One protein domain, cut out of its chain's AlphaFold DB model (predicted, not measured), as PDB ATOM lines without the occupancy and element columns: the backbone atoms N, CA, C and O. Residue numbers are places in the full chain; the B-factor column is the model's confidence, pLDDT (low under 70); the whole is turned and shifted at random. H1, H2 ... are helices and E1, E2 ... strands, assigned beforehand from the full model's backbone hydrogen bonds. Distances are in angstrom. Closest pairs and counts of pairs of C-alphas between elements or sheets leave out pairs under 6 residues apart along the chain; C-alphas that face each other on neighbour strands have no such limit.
ATOM      1  N   ASP A 246     -20.898  31.934 -40.935       92.12
ATOM      2  CA  ASP A 246     -19.532  32.020 -41.438       92.12
ATOM      3  C   ASP A 246     -18.673  32.850 -40.485       92.12
ATOM      4  O   ASP A 246     -19.081  33.919 -40.021       92.12
ATOM      5  N   HIS A 247     -17.452  32.394 -40.223       93.81
ATOM      6  CA  HIS A 247     -16.513  33.099 -39.360       93.81
ATOM      7  C   HIS A 247     -15.379  33.736 -40.165       93.81
ATOM      8  O   HIS A 247     -14.745  33.101 -41.004       93.81
ATOM      9  N   GLU A 248     -15.088  35.000 -39.872       94.81
ATOM     10  CA  GLU A 248     -13.899  35.703 -40.343       94.81
ATOM     11  C   GLU A 248     -12.970  35.964 -39.148       94.81
ATOM     12  O   GLU A 248     -13.239  36.878 -38.353       94.81
ATOM     13  N   PRO A 249     -11.908  35.155 -38.966       93.19
ATOM     14  CA  PRO A 249     -10.908  35.413 -37.940       93.19
ATOM     15  C   PRO A 249     -10.114  36.674 -38.274       93.19
ATOM     16  O   PRO A 249      -9.704  36.884 -39.417       93.19
ATOM     17  N   LEU A 250      -9.862  37.500 -37.261       91.31
ATOM     18  CA  LEU A 250      -9.022  38.688 -37.379       91.31
ATOM     19  C   LEU A 250      -7.655  38.457 -36.741       91.31
ATOM     20  O   LEU A 250      -7.496  37.628 -35.847       91.31
ATOM     21  N   SER A 251      -6.663  39.231 -37.186       84.06
ATOM     22  CA  SER A 251      -5.333  39.245 -36.569       84.06
ATOM     23  C   SER A 251      -5.454  39.501 -35.057       84.06
ATOM     24  O   SER A 251      -6.161  40.436 -34.678       84.06
ATOM     25  N   PRO A 252      -4.773  38.730 -34.190       86.50
ATOM     26  CA  PRO A 252      -3.657  37.824 -34.492       86.50
ATOM     27  C   PRO A 252      -4.039  36.356 -34.761       86.50
ATOM     28  O   PRO A 252      -3.149  35.510 -34.842       86.50
ATOM     29  N   LEU A 253      -5.324  36.010 -34.890       88.81
ATOM     30  CA  LEU A 253      -5.728  34.619 -35.118       88.81
ATOM     31  C   LEU A 253      -5.200  34.072 -36.457       88.81
ATOM     32  O   LEU A 253      -5.106  34.812 -37.442       88.81
ATOM     33  N   PRO A 254      -4.857  32.769 -36.519       85.69
ATOM     34  CA  PRO A 254      -4.300  32.177 -37.724       85.69
ATOM     35  C   PRO A 254      -5.328  32.151 -38.872       85.69
ATOM     36  O   PRO A 254      -6.508  31.868 -38.642       85.69
ATOM     37  N   PRO A 255      -4.889  32.365 -40.129       81.56
ATOM     38  CA  PRO A 255      -5.740  32.159 -41.297       81.56
ATOM     39  C   PRO A 255      -6.245  30.710 -41.341       81.56
ATOM     40  O   PRO A 255      -5.441  29.778 -41.304       81.56
ATOM     41  N   GLY A 256      -7.564  30.522 -41.436       79.19
ATOM     42  CA  GLY A 256      -8.195  29.195 -41.429       79.19
ATOM     43  C   GLY A 256      -8.598  28.673 -40.046       79.19
ATOM     44  O   GLY A 256      -8.898  27.493 -39.919       79.19
ATOM     45  N   TYR A 257      -8.600  29.516 -39.009       88.94
ATOM     46  CA  TYR A 257      -9.349  29.212 -37.789       88.94
ATOM     47  C   TYR A 257     -10.852  29.163 -38.108       88.94
ATOM     48  O   TYR A 257     -11.445  30.193 -38.430       88.94
ATOM     49  N   ASP A 258     -11.443  27.969 -38.019       86.50
ATOM     50  CA  ASP A 258     -12.836  27.706 -38.408       86.50
ATOM     51  C   ASP A 258     -13.870  28.328 -37.452       86.50
ATOM     52  O   ASP A 258     -15.025  28.494 -37.828       86.50
ATOM     53  N   GLY A 259     -13.465  28.707 -36.235       89.25
ATOM     54  CA  GLY A 259     -14.361  29.285 -35.232       89.25
ATOM     55  C   GLY A 259     -15.303  28.274 -34.556       89.25
ATOM     56  O   GLY A 259     -15.430  27.123 -34.984       89.25
ATOM     57  N   PRO A 260     -15.957  28.684 -33.456       92.69
ATOM     58  CA  PRO A 260     -16.917  27.847 -32.743       92.69
ATOM     59  C   PRO A 260     -18.278  27.839 -33.448       92.69
ATOM     60  O   PRO A 260     -18.767  28.870 -33.892       92.69
ATOM     61  N   GLN A 261     -18.945  26.690 -33.466       92.25
ATOM     62  CA  GLN A 261     -20.274  26.553 -34.072       92.25
ATOM     63  C   GLN A 261     -21.387  27.045 -33.135       92.25
ATOM     64  O   GLN A 261     -21.238  26.995 -31.908       92.25
ATOM     65  N   ILE A 262     -22.524  27.459 -33.703       90.81
ATOM     66  CA  ILE A 262     -23.762  27.675 -32.941       90.81
ATOM     67  C   ILE A 262     -24.227  26.318 -32.402       90.81
ATOM     68  O   ILE A 262     -24.414  25.371 -33.163       90.81
ATOM     69  N   VAL A 263     -24.375  26.207 -31.080       91.88
ATOM     70  CA  VAL A 263     -24.748  24.937 -30.429       91.88
ATOM     71  C   VAL A 263     -26.248  24.805 -30.182       91.88
ATOM     72  O   VAL A 263     -26.745  23.684 -30.107       91.88
ATOM     73  N   GLU A 264     -26.954  25.924 -30.050       89.50
ATOM     74  CA  GLU A 264     -28.410  26.006 -29.896       89.50
ATOM     75  C   GLU A 264     -28.872  27.457 -30.101       89.50
ATOM     76  O   GLU A 264     -28.064  28.390 -30.016       89.50
ATOM     77  N   THR A 265     -30.166  27.659 -30.332       89.31
ATOM     78  CA  THR A 265     -30.779  28.993 -30.391       89.31
ATOM     79  C   THR A 265     -31.464  29.360 -29.065       89.31
ATOM     80  O   THR A 265     -31.659  28.530 -28.171       89.31
ATOM     81  N   TRP A 266     -31.856  30.620 -28.887       89.69
ATOM     82  CA  TRP A 266     -32.648  31.038 -27.728       89.69
ATOM     83  C   TRP A 266     -34.109  30.604 -27.836       89.69
ATOM     84  O   TRP A 266     -34.726  30.301 -26.807       89.69
ATOM     85  N   SER A 267     -34.646  30.496 -29.056       84.81
ATOM     86  CA  SER A 267     -35.931  29.834 -29.304       84.81
ATOM     87  C   SER A 267     -35.911  28.367 -28.862       84.81
ATOM     88  O   SER A 267     -36.854  27.937 -28.192       84.81
ATOM     89  N   ASP A 268     -34.825  27.624 -29.110       86.31
ATOM     90  CA  ASP A 268     -34.655  26.242 -28.632       86.31
ATOM     91  C   ASP A 268     -34.693  26.157 -27.095       86.31
ATOM     92  O   ASP A 268     -35.200  25.189 -26.519       86.31
ATOM     93  N   ARG A 269     -34.232  27.212 -26.410       87.94
ATOM     94  CA  ARG A 269     -34.310  27.354 -24.944       87.94
ATOM     95  C   ARG A 269     -35.687  27.789 -24.429       87.94
ATOM     96  O   ARG A 269     -35.866  27.944 -23.219       87.94
ATOM     97  N   GLY A 270     -36.667  27.961 -25.312       84.88
ATOM     98  CA  GLY A 270     -38.044  28.309 -24.968       84.88
ATOM     99  C   GLY A 270     -38.253  29.781 -24.611       84.88
ATOM    100  O   GLY A 270     -39.252  30.102 -23.962       84.88
ATOM    101  N   LEU A 271     -37.332  30.670 -24.996       86.19
ATOM    102  CA  LEU A 271     -37.563  32.110 -24.893       86.19
ATOM    103  C   LEU A 271     -38.509  32.574 -25.999       86.19
ATOM    104  O   LEU A 271     -38.459  32.102 -27.132       86.19
ATOM    105  N   ALA A 272     -39.359  33.535 -25.648       82.38
ATOM    106  CA  ALA A 272     -40.135  34.276 -26.627       82.38
ATOM    107  C   ALA A 272     -39.186  35.230 -27.360       82.38
ATOM    108  O   ALA A 272     -38.675  36.191 -26.771       82.38
ATOM    109  N   VAL A 273     -38.912  34.904 -28.616       83.25
ATOM    110  CA  VAL A 273     -38.011  35.652 -29.486       83.25
ATOM    111  C   VAL A 273     -38.732  36.011 -30.773       83.25
ATOM    112  O   VAL A 273     -39.571  35.255 -31.261       83.25
ATOM    113  N   TRP A 274     -38.365  37.156 -31.326       82.44
ATOM    114  CA  TRP A 274     -38.801  37.601 -32.638       82.44
ATOM    115  C   TRP A 274     -37.646  37.502 -33.637       82.44
ATOM    116  O   TRP A 274     -36.500  37.778 -33.287       82.44
ATOM    117  N   THR A 275     -37.953  37.136 -34.881       79.31
ATOM    118  CA  THR A 275     -37.007  37.091 -36.005       79.31
ATOM    119  C   THR A 275     -37.517  37.948 -37.163       79.31
ATOM    120  O   THR A 275     -38.724  38.052 -37.400       79.31
ATOM    121  N   ARG A 276     -36.596  38.533 -37.932       68.94
ATOM    122  CA  ARG A 276     -36.874  39.497 -39.009       68.94
ATOM    123  C   ARG A 276     -37.387  38.814 -40.284       68.94
ATOM    124  O   ARG A 276     -36.698  38.759 -41.295       68.94
ATOM    125  N   GLY A 277     -38.587  38.248 -40.252       58.47
ATOM    126  CA  GLY A 277     -39.182  37.508 -41.373       58.47
ATOM    127  C   GLY A 277     -39.673  38.365 -42.554       58.47
ATOM    128  O   GLY A 277     -40.803  38.156 -42.962       58.47
ATOM    129  N   ALA A 278     -38.841  39.271 -43.098       47.06
ATOM    130  CA  ALA A 278     -39.096  40.174 -44.248       47.06
ATOM    131  C   ALA A 278     -39.586  41.612 -43.941       47.06
ATOM    132  O   ALA A 278     -40.568  42.102 -44.491       47.06
ATOM    133  N   GLY A 279     -38.864  42.346 -43.090       46.94
ATOM    134  CA  GLY A 279     -39.081  43.788 -42.907       46.94
ATOM    135  C   GLY A 279     -37.872  44.484 -42.290       46.94
ATOM    136  O   GLY A 279     -36.994  43.816 -41.753       46.94
ATOM    137  N   GLU A 280     -37.791  45.815 -42.367       54.50
ATOM    138  CA  GLU A 280     -36.731  46.574 -41.690       54.50
ATOM    139  C   GLU A 280     -36.901  46.540 -40.163       54.50
ATOM    140  O   GLU A 280     -38.020  46.429 -39.656       54.50
ATOM    141  N   TRP A 281     -35.802  46.626 -39.411       58.03
ATOM    142  CA  TRP A 281     -35.889  46.921 -37.986       58.03
ATOM    143  C   TRP A 281     -36.464  48.330 -37.817       58.03
ATOM    144  O   TRP A 281     -35.827  49.329 -38.146       58.03
ATOM    145  N   MET A 282     -37.704  48.400 -37.339       54.59
ATOM    146  CA  MET A 282     -38.459  49.652 -37.213       54.59
ATOM    147  C   MET A 282     -38.600  50.114 -35.759       54.59
ATOM    148  O   MET A 282     -39.227  51.145 -35.494       54.59
ATOM    149  N   GLU A 283     -38.044  49.372 -34.798       57.38
ATOM    150  CA  GLU A 283     -38.093  49.761 -33.393       57.38
ATOM    151  C   GLU A 283     -37.022  50.818 -33.090       57.38
ATOM    152  O   GLU A 283     -35.851  50.697 -33.451       57.38
ATOM    153  N   GLY A 284     -37.413  51.909 -32.427       55.47
ATOM    154  CA  GLY A 284     -36.466  52.954 -32.036       55.47
ATOM    155  C   GLY A 284     -35.414  52.414 -31.060       55.47
ATOM    156  O   GLY A 284     -35.757  51.974 -29.964       55.47
ATOM    157  N   GLY A 285     -34.133  52.482 -31.425       67.25
ATOM    158  CA  GLY A 285     -33.019  52.016 -30.589       67.25
ATOM    159  C   GLY A 285     -31.859  51.457 -31.412       67.25
ATOM    160  O   GLY A 285     -31.890  51.509 -32.639       67.25
ATOM    161  N   VAL A 286     -30.826  50.946 -30.735       78.81
ATOM    162  CA  VAL A 286     -29.727  50.216 -31.381       78.81
ATOM    163  C   VAL A 286     -30.119  48.733 -31.429       78.81
ATOM    164  O   VAL A 286     -30.411  48.185 -30.369       78.81
ATOM    165  N   PRO A 287     -30.116  48.054 -32.593       80.06
ATOM    166  CA  PRO A 287     -30.547  46.652 -32.703       80.06
ATOM    167  C   PRO A 287     -29.840  45.705 -31.722       80.06
ATOM    168  O   PRO A 287     -30.452  44.791 -31.175       80.06
ATOM    169  N   GLY A 288     -28.559  45.965 -31.434       80.31
ATOM    170  CA  GLY A 288     -27.774  45.208 -30.456       80.31
ATOM    171  C   GLY A 288     -28.297  45.269 -29.016       80.31
ATOM    172  O   GLY A 288     -28.006  44.360 -28.250       80.31
ATOM    173  N   ASP A 289     -29.104  46.273 -28.657       84.94
ATOM    174  CA  ASP A 289     -29.752  46.344 -27.340       84.94
ATOM    175  C   ASP A 289     -30.922  45.355 -27.224       84.94
ATOM    176  O   ASP A 289     -31.416  45.109 -26.129       84.94
ATOM    177  N   TYR A 290     -31.401  44.800 -28.338       87.94
ATOM    178  CA  TYR A 290     -32.559  43.904 -28.385       87.94
ATOM    179  C   TYR A 290     -32.190  42.494 -28.846       87.94
ATOM    180  O   TYR A 290     -32.923  41.551 -28.552       87.94
ATOM    181  N   ALA A 291     -31.078  42.354 -29.570       90.31
ATOM    182  CA  ALA A 291     -30.623  41.092 -30.129       90.31
ATOM    183  C   ALA A 291     -29.999  40.187 -29.060       90.31
ATOM    184  O   ALA A 291     -29.084  40.581 -28.333       90.31
ATOM    185  N   TYR A 292     -30.451  38.940 -29.007       92.81
ATOM    186  CA  TYR A 292     -29.811  37.918 -28.200       92.81
ATOM    187  C   TYR A 292     -28.509  37.452 -28.858       92.81
ATOM    188  O   TYR A 292     -28.461  37.126 -30.042       92.81
ATOM    189  N   VAL A 293     -27.442  37.391 -28.062       93.50
ATOM    190  CA  VAL A 293     -26.121  36.932 -28.513       93.50
ATOM    191  C   VAL A 293     -26.183  35.458 -28.945       93.50
ATOM    192  O   VAL A 293     -26.622  34.644 -28.131       93.50
ATOM    193  N   PRO A 294     -25.702  35.072 -30.144       92.94
ATOM    194  CA  PRO A 294     -25.676  33.679 -30.581       92.94
ATOM    195  C   PRO A 294     -24.926  32.788 -29.589       92.94
ATOM    196  O   PRO A 294     -23.856  33.150 -29.090       92.94
ATOM    197  N   ILE A 295     -25.471  31.607 -29.304       93.88
ATOM    198  CA  ILE A 295     -24.874  30.678 -28.343       93.88
ATOM    199  C   ILE A 295     -23.840  29.828 -29.083       93.88
ATOM    200  O   ILE A 295     -24.156  28.779 -29.646       93.88
ATOM    201  N   LEU A 296     -22.594  30.302 -29.098       94.19
ATOM    202  CA  LEU A 296     -21.466  29.582 -29.693       94.19
ATOM    203  C   LEU A 296     -20.820  28.619 -28.691       94.19
ATOM    204  O   LEU A 296     -20.629  28.944 -27.516       94.19
ATOM    205  N   GLY A 297     -20.431  27.442 -29.177       93.38
ATOM    206  CA  GLY A 297     -19.733  26.406 -28.416       93.38
ATOM    207  C   GLY A 297     -18.243  26.690 -28.218       93.38
ATOM    208  O   GLY A 297     -17.419  25.886 -28.639       93.38
ATOM    209  N   TRP A 298     -17.895  27.820 -27.593       93.81
ATOM    210  CA  TRP A 298     -16.506  28.192 -27.293       93.81
ATOM    211  C   TRP A 298     -15.806  27.128 -26.436       93.81
ATOM    212  O   TRP A 298     -16.184  26.896 -25.284       93.81
ATOM    213  N   SER A 299     -14.766  26.501 -26.978       93.44
ATOM    214  CA  SER A 299     -13.993  25.457 -26.302       93.44
ATOM    215  C   SER A 299     -12.760  26.013 -25.574       93.44
ATOM    216  O   SER A 299     -12.296  27.121 -25.846       93.44
ATOM    217  N   GLU A 300     -12.174  25.222 -24.668       93.38
ATOM    218  CA  GLU A 300     -10.863  25.539 -24.070       93.38
ATOM    219  C   GLU A 300      -9.751  25.605 -25.134       93.38
ATOM    220  O   GLU A 300      -8.799  26.371 -24.999       93.38
ATOM    221  N   SER A 301      -9.886  24.837 -26.224       92.75
ATOM    222  CA  SER A 301      -8.949  24.879 -27.349       92.75
ATOM    223  C   SER A 301      -8.997  26.225 -28.071       92.75
ATOM    224  O   SER A 301      -7.955  26.733 -28.473       92.75
ATOM    225  N   ASP A 302     -10.182  26.819 -28.212       94.00
ATOM    226  CA  ASP A 302     -10.347  28.134 -28.840       94.00
ATOM    227  C   ASP A 302      -9.709  29.233 -27.982       94.00
ATOM    228  O   ASP A 302      -9.007  30.103 -28.500       94.00
ATOM    229  N   GLN A 303      -9.882  29.150 -26.656       94.06
ATOM    230  CA  GLN A 303      -9.228  30.060 -25.713       94.06
ATOM    231  C   GLN A 303      -7.704  29.975 -25.825       94.06
ATOM    232  O   GLN A 303      -7.025  31.001 -25.852       94.06
ATOM    233  N   GLU A 304      -7.162  28.758 -25.907       92.81
ATOM    234  CA  GLU A 304      -5.723  28.539 -26.022       92.81
ATOM    235  C   GLU A 304      -5.166  29.068 -27.349       92.81
ATOM    236  O   GLU A 304      -4.122  29.716 -27.349       92.81
ATOM    237  N   VAL A 305      -5.874  28.874 -28.468       92.88
ATOM    238  CA  VAL A 305      -5.489  29.449 -29.772       92.88
ATOM    239  C   VAL A 305      -5.406  30.973 -29.690       92.88
ATOM    240  O   VAL A 305      -4.414  31.556 -30.130       92.88
ATOM    241  N   VAL A 306      -6.405  31.618 -29.083       91.50
ATOM    242  CA  VAL A 306      -6.430  33.076 -28.887       91.50
ATOM    243  C   VAL A 306      -5.278  33.518 -27.980       91.50
ATOM    244  O   VAL A 306      -4.531  34.431 -28.331       91.50
ATOM    245  N   ARG A 307      -5.075  32.849 -26.839       92.00
ATOM    246  CA  ARG A 307      -4.000  33.162 -25.886       92.00
ATOM    247  C   ARG A 307      -2.618  33.044 -26.526       92.00
ATOM    248  O   ARG A 307      -1.794  33.942 -26.360       92.00
ATOM    249  N   VAL A 308      -2.363  31.969 -27.275       92.06
ATOM    250  CA  VAL A 308      -1.098  31.751 -27.993       92.06
ATOM    251  C   VAL A 308      -0.889  32.817 -29.065       92.06
ATOM    252  O   VAL A 308       0.217  33.340 -29.177       92.06
ATOM    253  N   ALA A 309      -1.939  33.185 -29.804       90.62
ATOM    254  CA  ALA A 309      -1.864  34.226 -30.824       90.62
ATOM    255  C   ALA A 309      -1.454  35.586 -30.235       90.62
ATOM    256  O   ALA A 309      -0.582  36.248 -30.788       90.62
ATOM    257  N   PHE A 310      -2.007  35.973 -29.080       89.69
ATOM    258  CA  PHE A 310      -1.608  37.206 -28.387       89.69
ATOM    259  C   PHE A 310      -0.271  37.097 -27.645       89.69
ATOM    260  O   PHE A 310       0.380  38.110 -27.419       89.69
ATOM    261  N   SER A 311       0.161  35.888 -27.278       88.31
ATOM    262  CA  SER A 311       1.464  35.672 -26.632       88.31
ATOM    263  C   SER A 311       2.641  35.753 -27.607       88.31
ATOM    264  O   SER A 311       3.780  35.884 -27.169       88.31
ATOM    265  N   ALA A 312       2.392  35.632 -28.916       85.81
ATOM    266  CA  ALA A 312       3.441  35.530 -29.930       85.81
ATOM    267  C   ALA A 312       4.332  36.780 -30.027       85.81
ATOM    268  O   ALA A 312       5.501  36.656 -30.392       85.81
ATOM    269  N   ASP A 313       3.793  37.946 -29.665       83.12
ATOM    270  CA  ASP A 313       4.469  39.245 -29.754       83.12
ATOM    271  C   ASP A 313       4.929  39.792 -28.385       83.12
ATOM    272  O   ASP A 313       5.356  40.944 -28.298       83.12
ATOM    273  N   LEU A 314       4.845  38.996 -27.311       87.12
ATOM    274  CA  LEU A 314       5.246  39.416 -25.961       87.12
ATOM    275  C   LEU A 314       6.769  39.378 -25.754       87.12
ATOM    276  O   LEU A 314       7.472  38.543 -26.332       87.12
ATOM    277  N   GLU A 315       7.289  40.260 -24.891       85.12
ATOM    278  CA  GLU A 315       8.708  40.264 -24.519       85.12
ATOM    279  C   GLU A 315       9.069  39.058 -23.624       85.12
ATOM    280  O   GLU A 315       8.222  38.439 -22.975       85.12
ATOM    281  N   GLU A 316      10.360  38.709 -23.562       81.06
ATOM    282  CA  GLU A 316      10.835  37.603 -22.723       81.06
ATOM    283  C   GLU A 316      10.508  37.862 -21.241       81.06
ATOM    284  O   GLU A 316      10.973  38.830 -20.641       81.06
ATOM    285  N   GLY A 317       9.704  36.972 -20.653       81.00
ATOM    286  CA  GLY A 317       9.240  37.066 -19.268       81.00
ATOM    287  C   GLY A 317       7.833  37.646 -19.111       81.00
ATOM    288  O   GLY A 317       7.257  37.494 -18.038       81.00
ATOM    289  N   GLU A 318       7.249  38.246 -20.148       87.25
ATOM    290  CA  GLU A 318       5.861  38.714 -20.106       87.25
ATOM    291  C   GLU A 318       4.863  37.556 -20.232       87.25
ATOM    292  O   GLU A 318       5.137  36.499 -20.805       87.25
ATOM    293  N   SER A 319       3.674  37.752 -19.668       87.81
ATOM    294  CA  SER A 319       2.555  36.814 -19.779       87.81
ATOM    295  C   SER A 319       1.282  37.572 -20.124       87.81
ATOM    296  O   SER A 319       1.127  38.710 -19.692       87.81
ATOM    297  N   CYS A 320       0.366  36.954 -20.871       89.56
ATOM    298  CA  CYS A 320      -0.958  37.518 -21.103       89.56
ATOM    299  C   CYS A 320      -2.063  36.656 -20.495       89.56
ATOM    300  O   CYS A 320      -1.994  35.421 -20.485       89.56
ATOM    301  N   GLU A 321      -3.103  37.330 -20.021       91.31
ATOM    302  CA  GLU A 321      -4.375  36.730 -19.645       91.31
ATOM    303  C   GLU A 321      -5.454  37.281 -20.586       91.31
ATOM    304  O   GLU A 321      -5.466  38.464 -20.928       91.31
ATOM    305  N   VAL A 322      -6.330  36.396 -21.068       92.69
ATOM    306  CA  VAL A 322      -7.408  36.748 -22.000       92.69
ATOM    307  C   VAL A 322      -8.757  36.481 -21.351       92.69
ATOM    308  O   VAL A 322      -8.985  35.404 -20.793       92.69
ATOM    309  N   SER A 323      -9.671  37.447 -21.426       93.25
ATOM    310  CA  SER A 323     -11.029  37.274 -20.911       93.25
ATOM    311  C   SER A 323     -11.771  36.214 -21.731       93.25
ATOM    312  O   SER A 323     -11.774  36.296 -22.962       93.25
ATOM    313  N   TRP A 324     -12.449  35.272 -21.071       93.62
ATOM    314  CA  TRP A 324     -13.179  34.197 -21.746       93.62
ATOM    315  C   TRP A 324     -14.520  33.880 -21.062       93.62
ATOM    316  O   TRP A 324     -14.576  33.906 -19.829       93.62
ATOM    317  N   PRO A 325     -15.594  33.548 -21.810       93.25
ATOM    318  CA  PRO A 325     -15.702  33.579 -23.274       93.25
ATOM    319  C   PRO A 325     -15.660  35.013 -23.839       93.25
ATOM    320  O   PRO A 325     -15.828  35.975 -23.082       93.25
ATOM    321  N   PRO A 326     -15.438  35.185 -25.155       94.31
ATOM    322  CA  PRO A 326     -15.456  36.500 -25.785       94.31
ATOM    323  C   PRO A 326     -16.828  37.164 -25.640       94.31
ATOM    324  O   PRO A 326     -17.867  36.501 -25.692       94.31
ATOM    325  N   ARG A 327     -16.854  38.492 -25.501       94.06
ATOM    326  CA  ARG A 327     -18.112  39.251 -25.524       94.06
ATOM    327  C   ARG A 327     -18.503  39.561 -26.958       94.06
ATOM    328  O   ARG A 327     -17.671  40.043 -27.726       94.06
ATOM    329  N   ALA A 328     -19.765  39.334 -27.294       94.25
ATOM    330  CA  ALA A 328     -20.305  39.664 -28.603       94.25
ATOM    331  C   ALA A 328     -20.912  41.068 -28.631       94.25
ATOM    332  O   ALA A 328     -21.397  41.572 -27.618       94.25
ATOM    333  N   SER A 329     -20.941  41.660 -29.817       93.06
ATOM    334  CA  SER A 329     -21.732  42.843 -30.135       93.06
ATOM    335  C   SER A 329     -22.297  42.698 -31.543       93.06
ATOM    336  O   SER A 329     -21.546  42.376 -32.470       93.06
ATOM    337  N   LEU A 330     -23.603  42.919 -31.707       93.31
ATOM    338  CA  LEU A 330     -24.222  42.976 -33.029       93.31
ATOM    339  C   LEU A 330     -23.790  44.281 -33.700       93.31
ATOM    340  O   LEU A 330     -24.179  45.369 -33.281       93.31
ATOM    341  N   TRP A 331     -22.949  44.166 -34.724       90.62
ATOM    342  CA  TRP A 331     -22.381  45.309 -35.429       90.62
ATOM    343  C   TRP A 331     -23.302  45.826 -36.531       90.62
ATOM    344  O   TRP A 331     -23.516  47.030 -36.654       90.62
ATOM    345  N   THR A 332     -23.853  44.907 -37.322       89.62
ATOM    346  CA  THR A 332     -24.931  45.178 -38.270       89.62
ATOM    347  C   THR A 332     -25.952  44.059 -38.168       89.62
ATOM    348  O   THR A 332     -25.594  42.891 -38.059       89.62
ATOM    349  N   GLU A 333     -27.226  44.419 -38.202       86.06
ATOM    350  CA  GLU A 333     -28.345  43.476 -38.271       86.06
ATOM    351  C   GLU A 333     -28.508  42.830 -39.652       86.06
ATOM    352  O   GLU A 333     -29.343  41.947 -39.815       86.06
ATOM    353  N   GLY A 334     -27.735  43.285 -40.642       86.12
ATOM    354  CA  GLY A 334     -27.863  42.859 -42.028       86.12
ATOM    355  C   GLY A 334     -29.181  43.294 -42.668       86.12
ATOM    356  O   GLY A 334     -29.941  44.088 -42.111       86.12
ATOM    357  N   SER A 335     -29.454  42.797 -43.866       79.94
ATOM    358  CA  SER A 335     -30.697  43.032 -44.588       79.94
ATOM    359  C   SER A 335     -30.999  41.852 -45.512       79.94
ATOM    360  O   SER A 335     -30.096  41.203 -46.035       79.94
ATOM    361  N   VAL A 336     -32.282  41.547 -45.685       74.94
ATOM    362  CA  VAL A 336     -32.752  40.657 -46.747       74.94
ATOM    363  C   VAL A 336     -33.825  41.429 -47.481       74.94
ATOM    364  O   VAL A 336     -34.886  41.697 -46.916       74.94
ATOM    365  N   SER A 337     -33.538  41.827 -48.714       67.75
ATOM    366  CA  SER A 337     -34.552  42.429 -49.566       67.75
ATOM    367  C   SER A 337     -35.397  41.328 -50.186       67.75
ATOM    368  O   SER A 337     -34.866  40.398 -50.797       67.75
ATOM    369  N   GLU A 338     -36.718  41.424 -50.038       64.25
ATOM    370  CA  GLU A 338     -37.597  40.626 -50.884       64.25
ATOM    371  C   GLU A 338     -37.281  40.965 -52.342       64.25
ATOM    372  O   GLU A 338     -37.080  42.136 -52.677       64.25
ATOM    373  N   PRO A 339     -37.174  39.963 -53.217       63.62
ATOM    374  CA  PRO A 339     -36.869  40.239 -54.601       63.62
ATOM    375  C   PRO A 339     -38.028  41.012 -55.238       63.62
ATOM    376  O   PRO A 339     -39.183  40.589 -55.153       63.62
ATOM    377  N   ASP A 340     -37.712  42.129 -55.898       66.56
ATOM    378  CA  ASP A 340     -38.708  42.956 -56.578       66.56
ATOM    379  C   ASP A 340     -39.484  42.125 -57.607       66.56
ATOM    380  O   ASP A 340     -38.943  41.652 -58.615       66.56
ATOM    381  N   LEU A 341     -40.783  41.959 -57.362       76.31
ATOM    382  CA  LEU A 341     -41.670  41.220 -58.253       76.31
ATOM    383  C   LEU A 341     -42.043  42.081 -59.450       76.31
ATOM    384  O   LEU A 341     -42.977  42.882 -59.410       76.31
ATOM    385  N   GLN A 342     -41.305  41.894 -60.538       80.06
ATOM    386  CA  GLN A 342     -41.554  42.597 -61.788       80.06
ATOM    387  C   GLN A 342     -42.549  41.833 -62.664       80.06
ATOM    388  O   GLN A 342     -42.501  40.607 -62.794       80.06
ATOM    389  N   GLY A 343     -43.470  42.579 -63.273       85.69
ATOM    390  CA  GLY A 343     -44.336  42.060 -64.324       85.69
ATOM    391  C   GLY A 343     -43.590  41.836 -65.646       85.69
ATOM    392  O   GLY A 343     -42.380  42.039 -65.743       85.69
ATOM    393  N   CYS A 344     -44.305  41.370 -66.671       88.69
ATOM    394  CA  CYS A 344     -43.773  41.246 -68.036       88.69
ATOM    395  C   CYS A 344     -44.293  42.381 -68.935       88.69
ATOM    396  O   CYS A 344     -45.063  43.222 -68.493       88.69
ATOM    397  N   ASP A 345     -43.969  42.372 -70.230       89.75
ATOM    398  CA  ASP A 345     -44.488  43.368 -71.190       89.75
ATOM    399  C   ASP A 345     -46.030  43.458 -71.226       89.75
ATOM    400  O   ASP A 345     -46.586  44.476 -71.640       89.75
ATOM    401  N   ALA A 346     -46.730  42.395 -70.811       88.19
ATOM    402  CA  ALA A 346     -48.189  42.342 -70.750       88.19
ATOM    403  C   ALA A 346     -48.774  42.712 -69.375       88.19
ATOM    404  O   ALA A 346     -49.976  42.962 -69.283       88.19
ATOM    405  N   HIS A 347     -47.962  42.741 -68.315       88.69
ATOM    406  CA  HIS A 347     -48.427  42.933 -66.941       88.69
ATOM    407  C   HIS A 347     -47.561  43.963 -66.221       88.69
ATOM    408  O   HIS A 347     -46.353  43.795 -66.123       88.69
ATOM    409  N   GLU A 348     -48.172  45.008 -65.662       87.12
ATOM    410  CA  GLU A 348     -47.433  46.028 -64.901       87.12
ATOM    411  C   GLU A 348     -46.833  45.467 -63.600       87.12
ATOM    412  O   GLU A 348     -45.760  45.890 -63.174       87.12
ATOM    413  N   SER A 349     -47.502  44.486 -62.991       87.75
ATOM    414  CA  SER A 349     -47.042  43.754 -61.811       87.75
ATOM    415  C   SER A 349     -46.892  42.265 -62.113       87.75
ATOM    416  O   SER A 349     -47.433  41.752 -63.095       87.75
ATOM    417  N   PHE A 350     -46.139  41.555 -61.273       88.94
ATOM    418  CA  PHE A 350     -46.002  40.106 -61.386       88.94
ATOM    419  C   PHE A 350     -47.369  39.411 -61.294       88.94
ATOM    420  O   PHE A 350     -48.096  39.584 -60.315       88.94
ATOM    421  N   ASP A 351     -47.695  38.596 -62.300       89.50
ATOM    422  CA  ASP A 351     -48.839  37.687 -62.267       89.50
ATOM    423  C   ASP A 351     -48.340  36.239 -62.086       89.50
ATOM    424  O   ASP A 351     -47.680  35.696 -62.987       89.50
ATOM    425  N   PRO A 352     -48.672  35.567 -60.965       89.00
ATOM    426  CA  PRO A 352     -48.259  34.187 -60.723       89.00
ATOM    427  C   PRO A 352     -48.793  33.201 -61.770       89.00
ATOM    428  O   PRO A 352     -48.185  32.143 -61.958       89.00
ATOM    429  N   MET A 353     -49.860  33.546 -62.495       88.94
ATOM    430  CA  MET A 353     -50.428  32.724 -63.567       88.94
ATOM    431  C   MET A 353     -49.779  32.972 -64.936       88.94
ATOM    432  O   MET A 353     -49.930  32.153 -65.846       88.94
ATOM    433  N   CYS A 354     -49.018  34.057 -65.098       88.62
ATOM    434  CA  CYS A 354     -48.336  34.376 -66.346       88.62
ATOM    435  C   CYS A 354     -46.939  33.750 -66.388       88.62
ATOM    436  O   CYS A 354     -46.026  34.213 -65.704       88.62
ATOM    437  N   LEU A 355     -46.744  32.731 -67.230       85.94
ATOM    438  CA  LEU A 355     -45.450  32.051 -67.384       85.94
ATOM    439  C   LEU A 355     -44.322  32.974 -67.878       85.94
ATOM    440  O   LEU A 355     -43.159  32.681 -67.604       85.94
ATOM    441  N   ASP A 356     -44.665  34.081 -68.544       87.88
ATOM    442  CA  ASP A 356     -43.712  35.080 -69.042       87.88
ATOM    443  C   ASP A 356     -43.294  36.102 -67.973       87.88
ATOM    444  O   ASP A 356     -42.269  36.765 -68.134       87.88
ATOM    445  N   CYS A 357     -44.051  36.243 -66.876       87.50
ATOM    446  CA  CYS A 357     -43.620  37.074 -65.751       87.50
ATOM    447  C   CYS A 357     -42.349  36.475 -65.126       87.50
ATOM    448  O   CYS A 357     -42.353  35.287 -64.775       87.50
ATOM    449  N   PRO A 358     -41.259  37.254 -64.990       83.38
ATOM    450  CA  PRO A 358     -40.012  36.753 -64.436       83.38
ATOM    451  C   PRO A 358     -40.221  36.335 -62.981       83.38
ATOM    452  O   PRO A 358     -40.822  37.054 -62.189       83.38
ATOM    453  N   VAL A 359     -39.715  35.155 -62.629       79.31
ATOM    454  CA  VAL A 359     -39.627  34.749 -61.227       79.31
ATOM    455  C   VAL A 359     -38.329  35.304 -60.668       79.31
ATOM    456  O   VAL A 359     -37.272  35.134 -61.280       79.31
ATOM    457  N   ALA A 360     -38.430  35.949 -59.512       67.31
ATOM    458  CA  ALA A 360     -37.293  36.366 -58.719       67.31
ATOM    459  C   ALA A 360     -36.237  35.257 -58.615       67.31
ATOM    460  O   ALA A 360     -36.545  34.121 -58.250       67.31
ATOM    461  N   SER A 361     -34.978  35.566 -58.923       59.16
ATOM    462  CA  SER A 361     -33.878  34.667 -58.576       59.16
ATOM    463  C   SER A 361     -33.795  34.526 -57.055       59.16
ATOM    464  O   SER A 361     -33.942  35.514 -56.345       59.16
ATOM    465  N   GLN A 362     -33.497  33.319 -56.558       54.19
ATOM    466  CA  GLN A 362     -33.331  33.034 -55.120       54.19
ATOM    467  C   GLN A 362     -32.334  33.947 -54.396       54.19
ATOM    468  O   GLN A 362     -32.363  34.008 -53.169       54.19
ATOM    469  N   SER A 363     -31.443  34.630 -55.116       51.06
ATOM    470  CA  SER A 363     -30.599  35.660 -54.527       51.06
ATOM    471  C   SER A 363     -31.433  36.918 -54.286       51.06
ATOM    472  O   SER A 363     -31.398  37.855 -55.083       51.06
ATOM    473  N   ALA A 364     -32.192  36.924 -53.192       58.12
ATOM    474  CA  ALA A 364     -32.398  38.164 -52.462       58.12
ATOM    475  C   ALA A 364     -31.020  38.817 -52.277       58.12
ATOM    476  O   ALA A 364     -30.065  38.120 -51.913       58.12
ATOM    477  N   ASP A 365     -30.901  40.113 -52.561       65.94
ATOM    478  CA  ASP A 365     -29.738  40.862 -52.099       65.94
ATOM    479  C   ASP A 365     -29.745  40.747 -50.570       65.94
ATOM    480  O   ASP A 365     -30.687  41.174 -49.894       65.94
ATOM    481  N   MET A 366     -28.757  40.018 -50.051       75.88
ATOM    482  CA  MET A 366     -28.641  39.682 -48.641       75.88
ATOM    483  C   MET A 366     -27.334  40.254 -48.116       75.88
ATOM    484  O   MET A 366     -26.251  39.795 -48.485       75.88
ATOM    485  N   ASP A 367     -27.458  41.237 -47.234       85.31
ATOM    486  CA  ASP A 367     -26.361  41.679 -46.388       85.31
ATOM    487  C   ASP A 367     -26.424  40.866 -45.090       85.31
ATOM    488  O   ASP A 367     -27.436  40.931 -44.391       85.31
ATOM    489  N   PRO A 368     -25.393  40.094 -44.720       89.19
ATOM    490  CA  PRO A 368     -25.447  39.277 -43.515       89.19
ATOM    491  C   PRO A 368     -25.496  40.140 -42.251       89.19
ATOM    492  O   PRO A 368     -24.939  41.240 -42.195       89.19
ATOM    493  N   ALA A 369     -26.109  39.604 -41.198       91.12
ATOM    494  CA  ALA A 369     -25.939  40.146 -39.860       91.12
ATOM    495  C   ALA A 369     -24.526  39.817 -39.365       91.12
ATOM    496  O   ALA A 369     -24.089  38.669 -39.455       91.12
ATOM    497  N   GLU A 370     -23.807  40.809 -38.836       94.94
ATOM    498  CA  GLU A 370     -22.433  40.638 -38.357       94.94
ATOM    499  C   GLU A 370     -22.351  40.788 -36.839       94.94
ATOM    500  O   GLU A 370     -22.580  41.867 -36.284       94.94
ATOM    501  N   TRP A 371     -21.924  39.722 -36.168       96.06
ATOM    502  CA  TRP A 371     -21.546  39.726 -34.759       96.06
ATOM    503  C   TRP A 371     -20.037  39.856 -34.618       96.06
ATOM    504  O   TRP A 371     -19.279  39.063 -35.176       96.06
ATOM    505  N   ARG A 372     -19.583  40.836 -33.840       96.00
ATOM    506  CA  ARG A 372     -18.166  41.027 -33.521       96.00
ATOM    507  C   ARG A 372     -17.865  40.517 -32.127       96.00
ATOM    508  O   ARG A 372     -18.557  40.872 -31.176       96.00
ATOM    509  N   TRP A 373     -16.818  39.711 -32.014       96.62
ATOM    510  CA  TRP A 373     -16.411  39.071 -30.770       96.62
ATOM    511  C   TRP A 373     -15.124  39.679 -30.253       96.62
ATOM    512  O   TRP A 373     -14.133  39.786 -30.979       96.62
ATOM    513  N   TYR A 374     -15.140  40.046 -28.981       95.38
ATOM    514  CA  TYR A 374     -14.057  40.767 -28.347       95.38
ATOM    515  C   TYR A 374     -13.560  40.062 -27.096       95.38
ATOM    516  O   TYR A 374     -14.352  39.534 -26.312       95.38
ATOM    517  N   VAL A 375     -12.254  40.138 -26.871       95.69
ATOM    518  CA  VAL A 375     -11.604  39.700 -25.634       95.69
ATOM    519  C   VAL A 375     -10.838  40.865 -25.020       95.69
ATOM    520  O   VAL A 375     -10.217  41.655 -25.731       95.69
ATOM    521  N   GLY A 376     -10.890  40.985 -23.698       93.94
ATOM    522  CA  GLY A 376      -9.908  41.751 -22.943       93.94
ATOM    523  C   GLY A 376      -8.592  40.986 -22.918       93.94
ATOM    524  O   GLY A 376      -8.597  39.778 -22.688       93.94
ATOM    525  N   VAL A 377      -7.494  41.682 -23.181       91.38
ATOM    526  CA  VAL A 377      -6.129  41.164 -23.116       91.38
ATOM    527  C   VAL A 377      -5.385  41.988 -22.078       91.38
ATOM    528  O   VAL A 377      -5.217  43.195 -22.261       91.38
ATOM    529  N   GLU A 378      -4.962  41.329 -21.006       92.19
ATOM    530  CA  GLU A 378      -4.169  41.912 -19.928       92.19
ATOM    531  C   GLU A 378      -2.750  41.355 -20.014       92.19
ATOM    532  O   GLU A 378      -2.553  40.137 -20.031       92.19
ATOM    533  N   VAL A 379      -1.758  42.239 -20.110       89.06
ATOM    534  CA  VAL A 379      -0.341  41.870 -20.191       89.06
ATOM    535  C   VAL A 379       0.329  42.157 -18.858       89.06
ATOM    536  O   VAL A 379       0.237  43.258 -18.318       89.06
ATOM    537  N   PHE A 380       1.046  41.164 -18.347       87.50
ATOM    538  CA  PHE A 380       1.743  41.211 -17.075       87.50
ATOM    539  C   PHE A 380       3.240  41.036 -17.269       87.50
ATOM    540  O   PHE A 380       3.678  40.148 -18.005       87.50
ATOM    541  N   ARG A 381       4.019  41.810 -16.515       85.31
ATOM    542  CA  ARG A 381       5.474  41.672 -16.432       85.31
ATOM    543  C   ARG A 381       5.885  41.241 -15.017       85.31
ATOM    544  O   ARG A 381       5.241  41.658 -14.049       85.31
ATOM    545  N   PRO A 382       6.916  40.391 -14.870       78.94
ATOM    546  CA  PRO A 382       7.446  40.018 -13.565       78.94
ATOM    547  C   PRO A 382       8.058  41.235 -12.866       78.94
ATOM    548  O   PRO A 382       8.732  42.050 -13.501       78.94
ATOM    549  N   ALA A 383       7.834  41.356 -11.557       76.12
ATOM    550  CA  ALA A 383       8.590  42.283 -10.725       76.12
ATOM    551  C   ALA A 383      10.068  41.864 -10.660       76.12
ATOM    552  O   ALA A 383      10.389  40.679 -10.680       76.12
ATOM    553  N   GLU A 384      10.979  42.841 -10.577       68.31
ATOM    554  CA  GLU A 384      12.429  42.581 -10.569       68.31
ATOM    555  C   GLU A 384      12.899  41.771  -9.342       68.31
ATOM    556  O   GLU A 384      13.969  41.172  -9.407       68.31
ATOM    557  N   ASP A 385      12.108  41.708  -8.260       65.12
ATOM    558  CA  ASP A 385      12.545  41.170  -6.960       65.12
ATOM    559  C   ASP A 385      11.501  40.315  -6.194       65.12
ATOM    560  O   ASP A 385      11.767  39.941  -5.052       65.12
ATOM    561  N   ASP A 386      10.344  39.956  -6.771       57.47
ATOM    562  CA  ASP A 386       9.342  39.096  -6.098       57.47
ATOM    563  C   ASP A 386       8.475  38.291  -7.092       57.47
ATOM    564  O   ASP A 386       8.363  38.659  -8.260       57.47
ATOM    565  N   ASP A 387       7.800  37.229  -6.616       61.31
ATOM    566  CA  ASP A 387       6.811  36.419  -7.375       61.31
ATOM    567  C   ASP A 387       5.539  37.222  -7.783       61.31
ATOM    568  O   ASP A 387       4.559  36.663  -8.290       61.31
ATOM    569  N   GLU A 388       5.516  38.539  -7.551       62.91
ATOM    570  CA  GLU A 388       4.414  39.432  -7.901       62.91
ATOM    571  C   GLU A 388       4.498  39.871  -9.376       62.91
ATOM    572  O   GLU A 388       5.538  40.284  -9.890       62.91
ATOM    573  N   ARG A 389       3.362  39.786 -10.074       71.94
ATOM    574  CA  ARG A 389       3.186  40.271 -11.449       71.94
ATOM    575  C   ARG A 389       2.431  41.596 -11.409       71.94
ATOM    576  O   ARG A 389       1.448  41.701 -10.678       71.94
ATOM    577  N   PHE A 390       2.848  42.585 -12.197       75.44
ATOM    578  CA  PHE A 390       2.102  43.839 -12.346       75.44
ATOM    579  C   PHE A 390       1.586  44.001 -13.776       75.44
ATOM    580  O   PHE A 390       2.262  43.643 -14.743       75.44
ATOM    581  N   GLU A 391       0.359  44.503 -13.885       76.06
ATOM    582  CA  GLU A 391      -0.316  44.794 -15.150       76.06
ATOM    583  C   GLU A 391       0.389  45.962 -15.852       76.06
ATOM    584  O   GLU A 391       0.653  47.004 -15.244       76.06
ATOM    585  N   VAL A 392       0.727  45.769 -17.126       76.25
ATOM    586  CA  VAL A 392       1.449  46.747 -17.953       76.25
ATOM    587  C   VAL A 392       0.543  47.337 -19.027       76.25
ATOM    588  O   VAL A 392       0.671  48.520 -19.343       76.25
ATOM    589  N   ASP A 393      -0.377  46.538 -19.564       81.31
ATOM    590  CA  ASP A 393      -1.332  46.975 -20.578       81.31
ATOM    591  C   ASP A 393      -2.647  46.196 -20.474       81.31
ATOM    592  O   ASP A 393      -2.654  45.003 -20.162       81.31
ATOM    593  N   CYS A 394      -3.745  46.883 -20.779       82.44
ATOM    594  CA  CYS A 394      -5.079  46.309 -20.876       82.44
ATOM    595  C   CYS A 394      -5.751  46.854 -22.130       82.44
ATOM    596  O   CYS A 394      -5.977  48.060 -22.276       82.44
ATOM    597  N   SER A 395      -6.087  45.953 -23.050       88.06
ATOM    598  CA  SER A 395      -6.718  46.313 -24.315       88.06
ATOM    599  C   SER A 395      -7.895  45.402 -24.635       88.06
ATOM    600  O   SER A 395      -7.972  44.262 -24.186       88.06
ATOM    601  N   TYR A 396      -8.844  45.922 -25.411       90.25
ATOM    602  CA  TYR A 396     -10.017  45.177 -25.855       90.25
ATOM    603  C   TYR A 396      -9.890  44.905 -27.351       90.25
ATOM    604  O   TYR A 396      -9.894  45.839 -28.153       90.25
ATOM    605  N   GLN A 397      -9.740  43.636 -27.723       93.62
ATOM    606  CA  GLN A 397      -9.354  43.230 -29.073       93.62
ATOM    607  C   GLN A 397     -10.491  42.492 -29.772       93.62
ATOM    608  O   GLN A 397     -11.080  41.572 -29.206       93.62
ATOM    609  N   HIS A 398     -10.800  42.895 -31.007       94.88
ATOM    610  CA  HIS A 398     -11.759  42.213 -31.882       94.88
ATOM    611  C   HIS A 398     -11.068  41.020 -32.542       94.88
ATOM    612  O   HIS A 398     -10.154  41.208 -33.338       94.88
ATOM    613  N   ILE A 399     -11.504  39.805 -32.215       94.38
ATOM    614  CA  ILE A 399     -10.829  38.573 -32.649       94.38
ATOM    615  C   ILE A 399     -11.572  37.817 -33.754       94.38
ATOM    616  O   ILE A 399     -10.948  37.101 -34.532       94.38
ATOM    617  N   LEU A 400     -12.895  37.958 -33.840       95.69
ATOM    618  CA  LEU A 400     -13.723  37.184 -34.763       95.69
ATOM    619  C   LEU A 400     -14.933  38.001 -35.208       95.69
ATOM    620  O   LEU A 400     -15.589  38.641 -34.383       95.69
ATOM    621  N   THR A 401     -15.267  37.944 -36.492       96.25
ATOM    622  CA  THR A 401     -16.581  38.358 -37.000       96.25
ATOM    623  C   THR A 401     -17.372  37.115 -37.384       96.25
ATOM    624  O   THR A 401     -16.847  36.240 -38.059       96.25
ATOM    625  N   THR A 402     -18.617  37.008 -36.935       95.94
ATOM    626  CA  THR A 402     -19.549  35.943 -37.330       95.94
ATOM    627  C   THR A 402     -20.639  36.543 -38.197       95.94
ATOM    628  O   THR A 402     -21.312  37.475 -37.764       95.94
ATOM    629  N   ARG A 403     -20.789  36.022 -39.412       94.62
ATOM    630  CA  ARG A 403     -21.819  36.395 -40.378       94.62
ATOM    631  C   ARG A 403     -22.928  35.360 -40.344       94.62
ATOM    632  O   ARG A 403     -22.647  34.169 -40.442       94.62
ATOM    633  N   MET A 404     -24.167  35.804 -40.205       91.06
ATOM    634  CA  MET A 404     -25.339  34.931 -40.218       91.06
ATOM    635  C   MET A 404     -26.456  35.532 -41.064       91.06
ATOM    636  O   MET A 404     -26.466  36.738 -41.322       91.06
ATOM    637  N   ASP A 405     -27.399  34.694 -41.493       87.38
ATOM    638  CA  ASP A 405     -28.600  35.173 -42.175       87.38
ATOM    639  C   ASP A 405     -29.354  36.148 -41.243       87.38
ATOM    640  O   ASP A 405     -29.639  35.788 -40.098       87.38
ATOM    641  N   PRO A 406     -29.699  37.370 -41.685       85.06
ATOM    642  CA  PRO A 406     -30.432  38.339 -40.863       85.06
ATOM    643  C   PRO A 406     -31.753  37.804 -40.306       85.06
ATOM    644  O   PRO A 406     -32.207  38.226 -39.243       85.06
ATOM    645  N   ARG A 407     -32.377  36.852 -41.008       83.75
ATOM    646  CA  ARG A 407     -33.622  36.197 -40.590       83.75
ATOM    647  C   ARG A 407     -33.406  35.192 -39.452       83.75
ATOM    648  O   ARG A 407     -34.382  34.803 -38.824       83.75
ATOM    649  N   ALA A 408     -32.161  34.788 -39.181       87.62
ATOM    650  CA  ALA A 408     -31.779  33.929 -38.058       87.62
ATOM    651  C   ALA A 408     -31.489  34.708 -36.766       87.62
ATOM    652  O   ALA A 408     -31.327  34.095 -35.713       87.62
ATOM    653  N   VAL A 409     -31.379  36.041 -36.825       88.69
ATOM    654  CA  VAL A 409     -31.095  36.848 -35.635       88.69
ATOM    655  C   VAL A 409     -32.336  36.892 -34.746       88.69
ATOM    656  O   VAL A 409     -33.419  37.287 -35.181       88.69
ATOM    657  N   GLU A 410     -32.162  36.493 -33.489       90.50
ATOM    658  CA  GLU A 410     -33.224  36.445 -32.489       90.50
ATOM    659  C   GLU A 410     -33.210  37.709 -31.627       90.50
ATOM    660  O   GLU A 410     -32.192  38.057 -31.027       90.50
ATOM    661  N   TYR A 411     -34.355  38.375 -31.516       88.19
ATOM    662  CA  TYR A 411     -34.533  39.587 -30.720       88.19
ATOM    663  C   TYR A 411     -35.557  39.377 -29.603       88.19
ATOM    664  O   TYR A 411     -36.439  38.522 -29.681       88.19
ATOM    665  N   SER A 412     -35.458  40.182 -28.548       85.19
ATOM    666  CA  SER A 412     -36.410  40.194 -27.437       85.19
ATOM    667  C   SER A 412     -37.762  40.790 -27.833       85.19
ATOM    668  O   SER A 412     -37.847  41.960 -28.190       85.19
ATOM    669  N   GLU A 413     -38.847  40.031 -27.638       78.75
ATOM    670  CA  GLU A 413     -40.223  40.548 -27.759       78.75
ATOM    671  C   GLU A 413     -40.632  41.475 -26.596       78.75
ATOM    672  O   GLU A 413     -41.659  42.147 -26.644       78.75
TER     673      GLU A 413
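AT A GLANCE: This is residues 246 to 413 of the 418 residues of an uncharacterized protein of Nocardioides sp. Leaf285 (UniProt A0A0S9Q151). Little of this rod is regular structure: a long, twisted hairpin, E6 and E7, is edged by E1, E4 and E5, with H1 over E4 and E6, while unnamed residues 333 to 368 reach out at one end. Of 168 printed residues, under half lie in the named elements, mostly strand: E1 E2 E3 H1 E4 E5 E6 E7 E8. It is only just loose, close to extended (radius of gyration of the C-alphas 22.8 A), spanning 88 by 33 by 27 A.

HOW THE PARTS SIT: E1, residues 246 to 249, is antiparallel to E7, residues 389 to 404; N 248 and O 401 are 2.8 A apart. E2, residues 262 to 264, pairs with no named strand. E3, residues 273 to 275, is antiparallel to E8, residues 410 to 412; N 274 and O 411 are 2.9 A apart. H1, residues 300 to 311, every O i to N i+4 pair within hydrogen-bond range, has height 7.6 A over the sheet. E6, residues 369 to 382, has E4, residues 319 to 322, and E5, residues 327 to 332, on one side, E7 on the other; N 321 and O 378 are 2.9 A apart, N 329 and O 372 2.9 A, N 377 and O 395 2.8 A. E5 E6 E7 form a meander, each strand the antiparallel neighbour of the one before.

IN THESE COORDINATES: E6 measures 42.5 A, E7 40.9 A. C-alpha 246 is at (-19.532, 32.020, -41.438), C-alpha 412 at (-36.410, 40.194, -27.437).

THE WHOLE: The printed part has no cut. Links E1 to E2, E3 to H1 and E5 to E6 are long. Residues 276 to 285, 337 to 340, 360 to 365 and 384 to 388 have pLDDT under 70.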